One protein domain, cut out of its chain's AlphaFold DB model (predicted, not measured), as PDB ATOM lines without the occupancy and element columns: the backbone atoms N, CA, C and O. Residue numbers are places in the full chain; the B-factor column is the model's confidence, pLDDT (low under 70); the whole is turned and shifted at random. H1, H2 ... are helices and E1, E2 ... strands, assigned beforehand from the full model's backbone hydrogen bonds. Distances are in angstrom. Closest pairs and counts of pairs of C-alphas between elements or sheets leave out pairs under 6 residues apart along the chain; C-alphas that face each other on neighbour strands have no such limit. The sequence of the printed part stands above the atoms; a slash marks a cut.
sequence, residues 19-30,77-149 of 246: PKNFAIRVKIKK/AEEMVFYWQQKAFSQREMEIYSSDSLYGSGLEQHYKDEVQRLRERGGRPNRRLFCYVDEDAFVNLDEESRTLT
ATOM      1  N   PRO A  19      54.996  39.602  49.154       71.56
ATOM      2  CA  PRO A  19      53.569  39.620  48.834       71.56
ATOM      3  C   PRO A  19      53.215  40.619  47.722       71.56
ATOM      4  O   PRO A  19      52.171  40.497  47.101       71.56
ATOM      5  N   LYS A  20      54.094  41.582  47.408       74.56
ATOM      6  CA  LYS A  20      53.916  42.508  46.275       74.56
ATOM      7  C   LYS A  20      53.897  41.805  44.913       74.56
ATOM      8  O   LYS A  20      53.292  42.325  43.984       74.56
ATOM      9  N   ASN A  21      54.540  40.643  44.804       80.50
ATOM     10  CA  ASN A  21      54.594  39.859  43.568       80.50
ATOM     11  C   ASN A  21      53.418  38.883  43.451       80.50
ATOM     12  O   ASN A  21      53.307  38.161  42.463       80.50
ATOM     13  N   PHE A  22      52.548  38.835  44.462       84.25
ATOM     14  CA  PHE A  22      51.416  37.934  44.463       84.25
ATOM     15  C   PHE A  22      50.323  38.462  43.534       84.25
ATOM     16  O   PHE A  22      49.787  39.558  43.729       84.25
ATOM     17  N   ALA A  23      50.009  37.660  42.519       88.06
ATOM     18  CA  ALA A  23      48.970  37.932  41.546       88.06
ATOM     19  C   ALA A  23      48.082  36.695  41.384       88.06
ATOM     20  O   ALA A  23      48.573  35.594  41.128       88.06
ATOM     21  N   ILE A  24      46.771  36.882  41.507       88.31
ATOM     22  CA  ILE A  24      45.771  35.839  41.278       88.31
ATOM     23  C   ILE A  24      45.051  36.159  39.976       88.31
ATOM     24  O   ILE A  24      44.494  37.242  39.819       88.31
ATOM     25  N   ARG A  25      45.012  35.198  39.049       91.31
ATOM     26  CA  ARG A  25      44.168  35.282  37.855       91.31
ATOM     27  C   ARG A  25      42.854  34.561  38.119       91.31
ATOM     28  O   ARG A  25      42.853  33.350  38.321       91.31
ATOM     29  N   VAL A  26      41.755  35.303  38.108       88.94
ATOM     30  CA  VAL A  26      40.408  34.774  38.326       88.94
ATOM     31  C   VAL A  26      39.664  34.773  37.001       88.94
ATOM     32  O   VAL A  26      39.592  35.799  36.325       88.94
ATOM     33  N   LYS A  27      39.119  33.610  36.637       88.38
ATOM     34  CA  LYS A  27      38.281  33.427  35.455       88.38
ATOM     35  C   LYS A  27      36.912  32.923  35.876       88.38
ATOM     36  O   LYS A  27      36.806  31.833  36.434       88.38
ATOM     37  N   ILE A  28      35.877  33.684  35.557       85.56
ATOM     38  CA  ILE A  28      34.488  33.267  35.738       85.56
ATOM     39  C   ILE A  28      33.934  32.882  34.379       85.56
ATOM     40  O   ILE A  28      34.094  33.626  33.417       85.56
ATOM     41  N   LYS A  29      33.290  31.717  34.300       82.88
ATOM     42  CA  LYS A  29      32.558  31.257  33.118       82.88
ATOM     43  C   LYS A  29      31.164  30.822  33.532       82.88
ATOM     44  O   LYS A  29      31.017  30.079  34.504       82.88
ATOM     45  N   LYS A  30      30.152  31.231  32.773       77.19
ATOM     46  CA  LYS A  30      28.799  30.700  32.935       77.19
ATOM     47  C   LYS A  30      28.740  29.271  32.395       77.19
ATOM     48  O   LYS A  30      28.937  29.046  31.205       77.19
ATOM     49  N   ALA A  77      32.488  34.887  29.645       71.56
ATOM     50  CA  ALA A  77      33.733  34.628  30.350       71.56
ATOM     51  C   ALA A  77      34.433  35.940  30.733       71.56
ATOM     52  O   ALA A  77      34.887  36.683  29.874       71.56
ATOM     53  N   GLU A  78      34.575  36.198  32.033       80.00
ATOM     54  CA  GLU A  78      35.308  37.364  32.542       80.00
ATOM     55  C   GLU A  78      36.613  36.905  33.195       80.00
ATOM     56  O   GLU A  78      36.607  36.054  34.090       80.00
ATOM     57  N   GLU A  79      37.734  37.458  32.731       85.31
ATOM     58  CA  GLU A  79      39.067  37.219  33.280       85.31
ATOM     59  C   GLU A  79      39.642  38.509  33.857       85.31
ATOM     60  O   GLU A  79      39.710  39.526  33.169       85.31
ATOM     61  N   MET A  80      40.117  38.451  35.101       85.88
ATOM     62  CA  MET A  80      40.846  39.553  35.716       85.88
ATOM     63  C   MET A  80      42.022  39.034  36.540       85.88
ATOM     64  O   MET A  80      41.930  38.020  37.234       85.88
ATOM     65  N   VAL A  81      43.140  39.754  36.468       89.75
ATOM     66  CA  VAL A  81      44.286  39.553  37.356       89.75
ATOM     67  C   VAL A  81      44.195  40.548  38.507       89.75
ATOM     68  O   VAL A  81      44.144  41.754  38.279       89.75
ATOM     69  N   PHE A  82      44.195  40.030  39.730       88.69
ATOM     70  CA  PHE A  82      44.245  40.801  40.963       88.69
ATOM     71  C   PHE A  82      45.644  40.740  41.555       88.69
ATOM     72  O   PHE A  82      46.162  39.650  41.809       88.69
ATOM     73  N   TYR A  83      46.235  41.900  41.817       89.50
ATOM     74  CA  TYR A  83      47.448  41.995  42.624       89.50
ATOM     75  C   TYR A  83      47.107  42.049  44.114       89.50
ATOM     76  O   TYR A  83      45.996  42.414  44.510       89.50
ATOM     77  N   TRP A  84      48.077  41.700  44.957       87.38
ATOM     78  CA  TRP A  84      47.918  41.756  46.405       87.38
ATOM     79  C   TRP A  84      47.443  43.127  46.895       87.38
ATOM     80  O   TRP A  84      48.100  44.138  46.653       87.38
ATOM     81  N   GLN A  85      46.320  43.135  47.625       84.69
ATOM     82  CA  GLN A  85      45.700  44.334  48.211       84.69
ATOM     83  C   GLN A  85      45.330  45.408  47.173       84.69
ATOM     84  O   GLN A  85      45.114  46.565  47.524       84.69
ATOM     85  N   GLN A  86      45.243  45.040  45.894       87.94
ATOM     86  CA  GLN A  86      44.718  45.926  44.868       87.94
ATOM     87  C   GLN A  86      43.211  46.066  45.058       87.94
ATOM     88  O   GLN A  86      42.512  45.055  45.078       87.94
ATOM     89  N   LYS A  87      42.710  47.301  45.139       89.19
ATOM     90  CA  LYS A  87      41.274  47.582  45.170       89.19
ATOM     91  C   LYS A  87      40.691  47.542  43.756       89.19
ATOM     92  O   LYS A  87      41.255  48.084  42.808       89.19
ATOM     93  N   ALA A  88      39.544  46.896  43.624       89.81
ATOM     94  CA  ALA A  88      38.724  46.866  42.430       89.81
ATOM     95  C   ALA A  88      37.287  47.122  42.868       89.81
ATOM     96  O   ALA A  88      36.724  46.346  43.639       89.81
ATOM     97  N   PHE A  89      36.719  48.223  42.387       89.06
ATOM     98  CA  PHE A  89      35.429  48.708  42.860       89.06
ATOM     99  C   PHE A  89      34.264  47.883  42.320       89.06
ATOM    100  O   PHE A  89      34.246  47.491  41.150       89.06
ATOM    101  N   SER A  90      33.261  47.666  43.165       87.94
ATOM    102  CA  SER A  90      31.949  47.168  42.750       87.94
ATOM    103  C   SER A  90      31.114  48.271  42.083       87.94
ATOM    104  O   SER A  90      31.321  49.459  42.330       87.94
ATOM    105  N   GLN A  91      30.112  47.891  41.281       85.50
ATOM    106  CA  GLN A  91      29.146  48.828  40.685       85.50
ATOM    107  C   GLN A  91      28.485  49.711  41.756       85.50
ATOM    108  O   GLN A  91      28.398  50.927  41.605       85.50
ATOM    109  N   ARG A  92      28.096  49.100  42.879       84.31
ATOM    110  CA  ARG A  92      27.489  49.801  44.013       84.31
ATOM    111  C   ARG A  92      28.448  50.812  44.640       84.31
ATOM    112  O   ARG A  92      28.050  51.921  44.965       84.31
ATOM    113  N   GLU A  93      29.717  50.444  44.799       86.56
ATOM    114  CA  GLU A  93      30.737  51.336  45.359       86.56
ATOM    115  C   GLU A  93      30.997  52.535  44.443       86.56
ATOM    116  O   GLU A  93      31.132  53.655  44.925       86.56
ATOM    117  N   MET A  94      30.988  52.330  43.123       87.19
ATOM    118  CA  MET A  94      31.103  53.419  42.146       87.19
ATOM    119  C   MET A  94      29.963  54.438  42.261       87.19
ATOM    120  O   MET A  94      30.162  55.617  41.965       87.19
ATOM    121  N   GLU A  95      28.764  54.002  42.648       87.12
ATOM    122  CA  GLU A  95      27.611  54.876  42.895       87.12
ATOM    123  C   GLU A  95      27.725  55.577  44.252       87.12
ATOM    124  O   GLU A  95      27.536  56.789  44.342       87.12
ATOM    125  N   ILE A  96      28.108  54.831  45.290       86.69
ATOM    126  CA  ILE A  96      28.315  55.338  46.651       86.69
ATOM    127  C   ILE A  96      29.386  56.437  46.648       86.69
ATOM    128  O   ILE A  96      29.105  57.571  47.033       86.69
ATOM    129  N   TYR A  97      30.586  56.151  46.142       86.44
ATOM    130  CA  TYR A  97      31.708  57.097  46.132       86.44
ATOM    131  C   TYR A  97      31.571  58.215  45.100       86.44
ATOM    132  O   TYR A  97      32.294  59.203  45.166       86.44
ATOM    133  N   SER A  98      30.613  58.104  44.178       84.50
ATOM    134  CA  SER A  98      30.225  59.220  43.318       84.50
ATOM    135  C   SER A  98      29.417  60.283  44.037       84.50
ATOM    136  O   SER A  98      29.299  61.394  43.518       84.50
ATOM    137  N   SER A  99      28.772  59.933  45.146       82.06
ATOM    138  CA  SER A  99      28.009  60.900  45.917       82.06
ATOM    139  C   SER A  99      28.950  61.727  46.796       82.06
ATOM    140  O   SER A  99      29.857  61.210  47.456       82.06
ATOM    141  N   ASP A 100      28.736  63.041  46.810       70.62
ATOM    142  CA  ASP A 100      29.587  63.973  47.559       70.62
ATOM    143  C   ASP A 100      29.319  63.926  49.079       70.62
ATOM    144  O   ASP A 100      30.083  64.439  49.889       70.62
ATOM    145  N   SER A 101      28.253  63.239  49.502       68.31
ATOM    146  CA  SER A 101      27.742  63.246  50.878       68.31
ATOM    147  C   SER A 101      28.521  62.385  51.880       68.31
ATOM    148  O   SER A 101      28.238  62.448  53.077       68.31
ATOM    149  N   LEU A 102      29.492  61.582  51.437       65.38
ATOM    150  CA  LEU A 102      30.262  60.716  52.334       65.38
ATOM    151  C   LEU A 102      31.449  61.469  52.941       65.38
ATOM    152  O   LEU A 102      32.455  61.697  52.268       65.38
ATOM    153  N   TYR A 103      31.342  61.832  54.217       55.47
ATOM    154  CA  TYR A 103      32.462  62.314  55.024       55.47
ATOM    155  C   TYR A 103      33.072  61.120  55.761       55.47
ATOM    156  O   TYR A 103      32.539  60.664  56.769       55.47
ATOM    157  N   GLY A 104      34.156  60.586  55.200       68.00
ATOM    158  CA  GLY A 104      34.728  59.295  55.575       68.00
ATOM    159  C   GLY A 104      36.164  59.344  56.082       68.00
ATOM    160  O   GLY A 104      36.817  60.393  56.070       68.00
ATOM    161  N   SER A 105      36.664  58.181  56.509       72.50
ATOM    162  CA  SER A 105      38.074  57.952  56.849       72.50
ATOM    163  C   SER A 105      39.026  58.372  55.711       72.50
ATOM    164  O   SER A 105      38.623  58.506  54.557       72.50
ATOM    165  N   GLY A 106      40.322  58.558  56.003       83.44
ATOM    166  CA  GLY A 106      41.307  58.921  54.967       83.44
ATOM    167  C   GLY A 106      41.382  57.917  53.804       83.44
ATOM    168  O   GLY A 106      41.700  58.301  52.683       83.44
ATOM    169  N   LEU A 107      41.024  56.651  54.049       83.88
ATOM    170  CA  LEU A 107      40.938  55.614  53.020       83.88
ATOM    171  C   LEU A 107      39.737  55.827  52.085       83.88
ATOM    172  O   LEU A 107      39.863  55.694  50.872       83.88
ATOM    173  N   GLU A 108      38.585  56.230  52.622       84.31
ATOM    174  CA  GLU A 108      37.399  56.533  51.811       84.31
ATOM    175  C   GLU A 108      37.617  57.752  50.910       84.31
ATOM    176  O   GLU A 108      37.145  57.765  49.777       84.31
ATOM    177  N   GLN A 109      38.370  58.753  51.379       86.00
ATOM    178  CA  GLN A 109      38.779  59.885  50.537       86.00
ATOM    179  C   GLN A 109      39.661  59.416  49.375       86.00
ATOM    180  O   GLN A 109      39.417  59.790  48.230       86.00
ATOM    181  N   HIS A 110      40.623  58.528  49.646       89.06
ATOM    182  CA  HIS A 110      41.443  57.924  48.598       89.06
ATOM    183  C   HIS A 110      40.594  57.152  47.572       89.06
ATOM    184  O   HIS A 110      40.823  57.272  46.369       89.06
ATOM    185  N   TYR A 111      39.582  56.403  48.016       89.50
ATOM    186  CA  TYR A 111      38.673  55.699  47.107       89.50
ATOM    187  C   TYR A 111      37.810  56.633  46.269       89.50
ATOM    188  O   TYR A 111      37.602  56.346  45.092       89.50
ATOM    189  N   LYS A 112      37.351  57.763  46.813       88.62
ATOM    190  CA  LYS A 112      36.655  58.780  46.012       88.62
ATOM    191  C   LYS A 112      37.536  59.305  44.883       88.62
ATOM    192  O   LYS A 112      37.106  59.293  43.729       88.62
ATOM    193  N   ASP A 113      38.770  59.690  45.200       89.94
ATOM    194  CA  ASP A 113      39.727  60.176  44.203       89.94
ATOM    195  C   ASP A 113      39.993  59.117  43.126       89.94
ATOM    196  O   ASP A 113      40.074  59.418  41.934       89.94
ATOM    197  N   GLU A 114      40.124  57.854  43.530       90.00
ATOM    198  CA  GLU A 114      40.364  56.747  42.610       90.00
ATOM    199  C   GLU A 114      39.155  56.472  41.705       90.00
ATOM    200  O   GLU A 114      39.321  56.324  40.493       90.00
ATOM    201  N   VAL A 115      37.940  56.491  42.254       89.62
ATOM    202  CA  VAL A 115      36.684  56.353  41.500       89.62
ATOM    203  C   VAL A 115      36.500  57.512  40.520       89.62
ATOM    204  O   VAL A 115      36.088  57.287  39.378       89.62
ATOM    205  N   GLN A 116      36.848  58.737  40.915       90.06
ATOM    206  CA  GLN A 116      36.820  59.899  40.029       90.06
ATOM    207  C   GLN A 116      37.801  59.732  38.860       90.06
ATOM    208  O   GLN A 116      37.396  59.847  37.702       90.06
ATOM    209  N   ARG A 117      39.058  59.355  39.136       90.62
ATOM    210  CA  ARG A 117      40.057  59.059  38.089       90.62
ATOM    211  C   ARG A 117      39.604  57.928  37.173       90.62
ATOM    212  O   ARG A 117      39.868  57.957  35.973       90.62
ATOM    213  N   LEU A 118      38.942  56.913  37.724       88.88
ATOM    214  CA  LEU A 118      38.446  55.782  36.949       88.88
ATOM    215  C   LEU A 118      37.326  56.214  35.997       88.88
ATOM    216  O   LEU A 118      37.302  55.785  34.846       88.88
ATOM    217  N   ARG A 119      36.437  57.115  36.430       86.69
ATOM    218  CA  ARG A 119      35.404  57.704  35.566       86.69
ATOM    219  C   ARG A 119      35.995  58.528  34.429       86.69
ATOM    220  O   ARG A 119      35.565  58.360  33.293       86.69
ATOM    221  N   GLU A 120      37.000  59.351  34.715       87.31
ATOM    222  CA  GLU A 120      37.706  60.143  33.696       87.31
ATOM    223  C   GLU A 120      38.380  59.258  32.637       87.31
ATOM    224  O   GLU A 120      38.423  59.612  31.461       87.31
ATOM    225  N   ARG A 121      38.858  58.072  33.030       85.50
ATOM    226  CA  ARG A 121      39.518  57.100  32.141       85.50
ATOM    227  C   ARG A 121      38.562  56.222  31.324       85.50
ATOM    228  O   ARG A 121      39.036  55.348  30.604       85.50
ATOM    229  N   GLY A 122      37.250  56.439  31.410       80.25
ATOM    230  CA  GLY A 122      36.252  55.649  30.675       80.25
ATOM    231  C   GLY A 122      35.555  54.568  31.504       80.25
ATOM    232  O   GLY A 122      34.907  53.690  30.943       80.25
ATOM    233  N   GLY A 123      35.641  54.642  32.831       79.50
ATOM    234  CA  GLY A 123      34.916  53.764  33.743       79.50
ATOM    235  C   GLY A 123      35.683  52.502  34.133       79.50
ATOM    236  O   GLY A 123      36.909  52.425  34.068       79.50
ATOM    237  N   ARG A 124      34.937  51.518  34.643       79.62
ATOM    238  CA  ARG A 124      35.492  50.314  35.261       79.62
ATOM    239  C   ARG A 124      35.897  49.295  34.187       79.62
ATOM    240  O   ARG A 124      35.066  48.973  33.342       79.62
ATOM    241  N   PRO A 125      37.122  48.739  34.245       75.38
ATOM    242  CA  PRO A 125      37.561  47.706  33.303       75.38
ATOM    243  C   PRO A 125      36.885  46.348  33.544       75.38
ATOM    244  O   PRO A 125      36.838  45.517  32.646       75.38
ATOM    245  N   ASN A 126      36.351  46.127  34.748       76.31
ATOM    246  CA  ASN A 126      35.690  44.883  35.138       76.31
ATOM    247  C   ASN A 126      34.171  45.049  35.084       76.31
ATOM    248  O   ASN A 126      33.644  46.111  35.422       76.31
ATOM    249  N   ARG A 127      33.454  43.977  34.754       76.06
ATOM    250  CA  ARG A 127      31.986  43.977  34.713       76.06
ATOM    251  C   ARG A 127      31.423  43.404  36.009       76.06
ATOM    252  O   ARG A 127      30.681  44.081  36.731       76.06
ATOM    253  N   ARG A 128      31.887  42.222  36.412       83.69
ATOM    254  CA  ARG A 128      31.343  41.455  37.545       83.69
ATOM    255  C   ARG A 128      32.348  41.243  38.659       83.69
ATOM    256  O   ARG A 128      31.929  41.139  39.806       83.69
ATOM    257  N   LEU A 129      33.637  41.209  38.341       88.31
ATOM    258  CA  LEU A 129      34.700  40.987  39.316       88.31
ATOM    259  C   LEU A 129      35.018  42.270  40.098       88.31
ATOM    260  O   LEU A 129      35.145  43.357  39.517       88.31
ATOM    261  N   PHE A 130      35.133  42.144  41.418       90.00
ATOM    262  CA  PHE A 130      35.532  43.214  42.336       90.00
ATOM    263  C   PHE A 130      36.180  42.627  43.595       90.00
ATOM    264  O   PHE A 130      36.173  41.411  43.798       90.00
ATOM    265  N   CYS A 131      36.767  43.469  44.442       90.62
ATOM    266  CA  CYS A 131      37.391  42.996  45.671       90.62
ATOM    267  C   CYS A 131      37.187  43.942  46.857       90.62
ATOM    268  O   CYS A 131      36.987  45.153  46.709       90.62
ATOM    269  N   TYR A 132      37.293  43.358  48.046       87.81
ATOM    270  CA  TYR A 132      37.374  44.085  49.300       87.81
ATOM    271  C   TYR A 132      38.696  43.813  50.003       87.81
ATOM    272  O   TYR A 132      39.172  42.674  50.062       87.81
ATOM    273  N   VAL A 133      39.271  44.875  50.546       85.31
ATOM    274  CA  VAL A 133      40.482  44.846  51.367       85.31
ATOM    275  C   VAL A 133      40.073  44.887  52.841       85.31
ATOM    276  O   VAL A 133      39.024  45.423  53.167       85.31
ATOM    277  N   ASP A 134      40.878  44.330  53.745       75.00
ATOM    278  CA  ASP A 134      40.573  44.278  55.188       75.00
ATOM    279  C   ASP A 134      40.183  45.609  55.837       75.00
ATOM    280  O   ASP A 134      39.393  45.635  56.777       75.00
ATOM    281  N   GLU A 135      40.767  46.710  55.369       75.44
ATOM    282  CA  GLU A 135      40.507  48.045  55.911       75.44
ATOM    283  C   GLU A 135      39.199  48.653  55.357       75.44
ATOM    284  O   GLU A 135      38.813  49.750  55.760       75.44
ATOM    285  N   ASP A 136      38.489  47.947  54.466       78.62
ATOM    286  CA  ASP A 136      37.219  48.404  53.904       78.62
ATOM    287  C   ASP A 136      36.084  48.328  54.927       78.62
ATOM    288  O   ASP A 136      35.876  47.327  55.617       78.62
ATOM    289  N   ALA A 137      35.245  49.366  54.921       71.25
ATOM    290  CA  ALA A 137      34.054  49.454  55.764       71.25
ATOM    291  C   ALA A 137      33.068  48.284  55.557       71.25
ATOM    292  O   ALA A 137      32.299  47.957  56.455       71.25
ATOM    293  N   PHE A 138      33.094  47.643  54.385       67.31
ATOM    294  CA  PHE A 138      32.149  46.589  54.014       67.31
ATOM    295  C   PHE A 138      32.552  45.184  54.488       67.31
ATOM    296  O   PHE A 138      31.707  44.294  54.480       67.31
ATOM    297  N   VAL A 139      33.805  44.964  54.911       64.00
ATOM    298  CA  VAL A 139      34.309  43.622  55.281       64.00
ATOM    299  C   VAL A 139      33.898  43.211  56.694       64.00
ATOM    300  O   VAL A 139      33.676  42.034  56.957       64.00
ATOM    301  N   ASN A 140      33.752  44.172  57.607       58.50
ATOM    302  CA  ASN A 140      33.534  43.880  59.027       58.50
ATOM    303  C   ASN A 140      32.056  43.669  59.411       58.50
ATOM    304  O   ASN A 140      31.773  43.275  60.538       58.50
ATOM    305  N   LEU A 141      31.115  43.890  58.487       53.25
ATOM    306  CA  LEU A 141      29.674  43.813  58.767       53.25
ATOM    307  C   LEU A 141      29.198  42.382  59.095       53.25
ATOM    308  O   LEU A 141      28.298  42.205  59.914       53.25
ATOM    309  N   ASP A 142      29.819  41.356  58.505       45.12
ATOM    310  CA  ASP A 142      29.422  39.952  58.707       45.12
ATOM    311  C   ASP A 142      29.981  39.329  59.997       45.12
ATOM    312  O   ASP A 142      29.439  38.342  60.499       45.12
ATOM    313  N   GLU A 143      31.044  39.892  60.581       48.97
ATOM    314  CA  GLU A 143      31.551  39.422  61.878       48.97
ATOM    315  C   GLU A 143      30.693  39.934  63.051       48.97
ATOM    316  O   GLU A 143      30.653  39.300  64.105       48.97
ATOM    317  N   GLU A 144      29.962  41.038  62.864       43.47
ATOM    318  CA  GLU A 144      29.044  41.600  63.866       43.47
ATOM    319  C   GLU A 144      27.683  40.890  63.894       43.47
ATOM    320  O   GLU A 144      27.057  40.792  64.950       43.47
ATOM    321  N   SER A 145      27.228  40.359  62.754       45.31
ATOM    322  CA  SER A 145      25.919  39.707  62.618       45.31
ATOM    323  C   SER A 145      25.912  38.236  63.039       45.31
ATOM    324  O   SER A 145      24.846  37.644  63.217       45.31
ATOM    325  N   ARG A 146      27.086  37.627  63.247       47.53
ATOM    326  CA  ARG A 146      27.199  36.234  63.682       47.53
ATOM    327  C   ARG A 146      27.054  36.137  65.199       47.53
ATOM    328  O   ARG A 146      28.000  35.828  65.926       47.53
ATOM    329  N   THR A 147      25.840  36.377  65.688       49.31
ATOM    330  CA  THR A 147      25.425  35.846  66.987       49.31
ATOM    331  C   THR A 147      25.754  34.352  66.995       49.31
ATOM    332  O   THR A 147      25.476  33.627  66.041       49.31
ATOM    333  N   LEU A 148      26.409  33.875  68.057       50.81
ATOM    334  CA  LEU A 148      26.808  32.465  68.209       50.81
ATOM    335  C   LEU A 148      25.607  31.501  68.256       50.81
ATOM    336  O   LEU A 148      25.778  30.287  68.350       50.81
ATOM    337  N   THR A 149      24.398  32.047  68.195       49.50
ATOM    338  CA  THR A 149      23.124  31.362  68.257       49.50
ATOM    339  C   THR A 149      22.293  31.714  67.025       49.50
ATOM    340  O   THR A 149      22.240  32.856  66.569       49.50
TER     341      THR A 149
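What this domain is: This is residues 19 to 30 and 77 to 149 of the 246 residues of the protein "Predicted protein" of Nematostella vectensis (UniProt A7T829). A two-stranded antiparallel ribbon, E1 and E2, makes one side of a loosely built domain, and the helix H2 makes the other side, with the single strand E3 in the middle between them. The short helix H1 is near H2, and a tail, residues 139 to 149 with H3 in it, sticks out from the body. The printed part has 85 residues with three named helices and three named strands, in the order E1, E2, H1, H2, E3, H3; the sheet has the order E1 - E2, and the class is mixed, helices and strands. The whole is only just loose, close to compact, with a radius of gyration of the C-alphas of 14.8 A and spans of 38 by 35 by 30 A.

Where its parts are: E1 is residues 23 to 29, 19.6 A long from first to last C-alpha, beginning at C-alpha 23 at (48.970, 37.932, 41.546). E2 is residues 77 to 83, 19.8 A long. E3 is residues 129 to 133, 13.9 A long. H1 is residues 91 to 96, 8.9 A long. H2, the longest helix, is residues 106 to 120, 21.6 A long, from C-alpha 106 at (41.307, 58.921, 54.967). H3 is residues 141 to 145, 6.8 A long, ending at C-alpha 145 at (25.919, 39.707, 62.618).

How they stand to each other: E1 and E2 are antiparallel neighbours, with 165 degrees between their directions. The C-alphas of Arg 25 and Val 81 face each other at 4.3 A, and N 26 and O 80, 2.9 A, and N 82 and O 24, 2.8 A, are within hydrogen-bond range. E3 pairs with no named strand; its closest C-alphas to E2 are those of Leu 129 and Met 80, 7.3 A apart. E1 and E3 are only just apart, at 8.5 A. H1 and H2 are close but not clearly touching; their closest C-alphas, those of Met 94 and Val 115, are 6.3 A apart. Their lines stand at a steep tilt of 62 degrees, opposite ways. H2 and E3 are apart, and so are E3 and H3. In H1 and H2 every O i to N i+4 pair is within hydrogen-bond range; in H3 it is 0 of 1, and 0 of 2 O i to N i+3 pairs.

The domain as a whole: The two C-alphas farthest apart, those of Arg 121 and Thr 149, are 47.3 A apart. Residues 31 to 76 are not printed, and C-alphas 30 and 77 are 6.8 A apart across this cut. The links that are printed whole are short. Residues 139 to 149 stand free; without them the body spans 36 by 27 by 22 A. The mean pLDDT of the printed part is 78.8, and residues 101 to 104 and 138 to 149 are under 70.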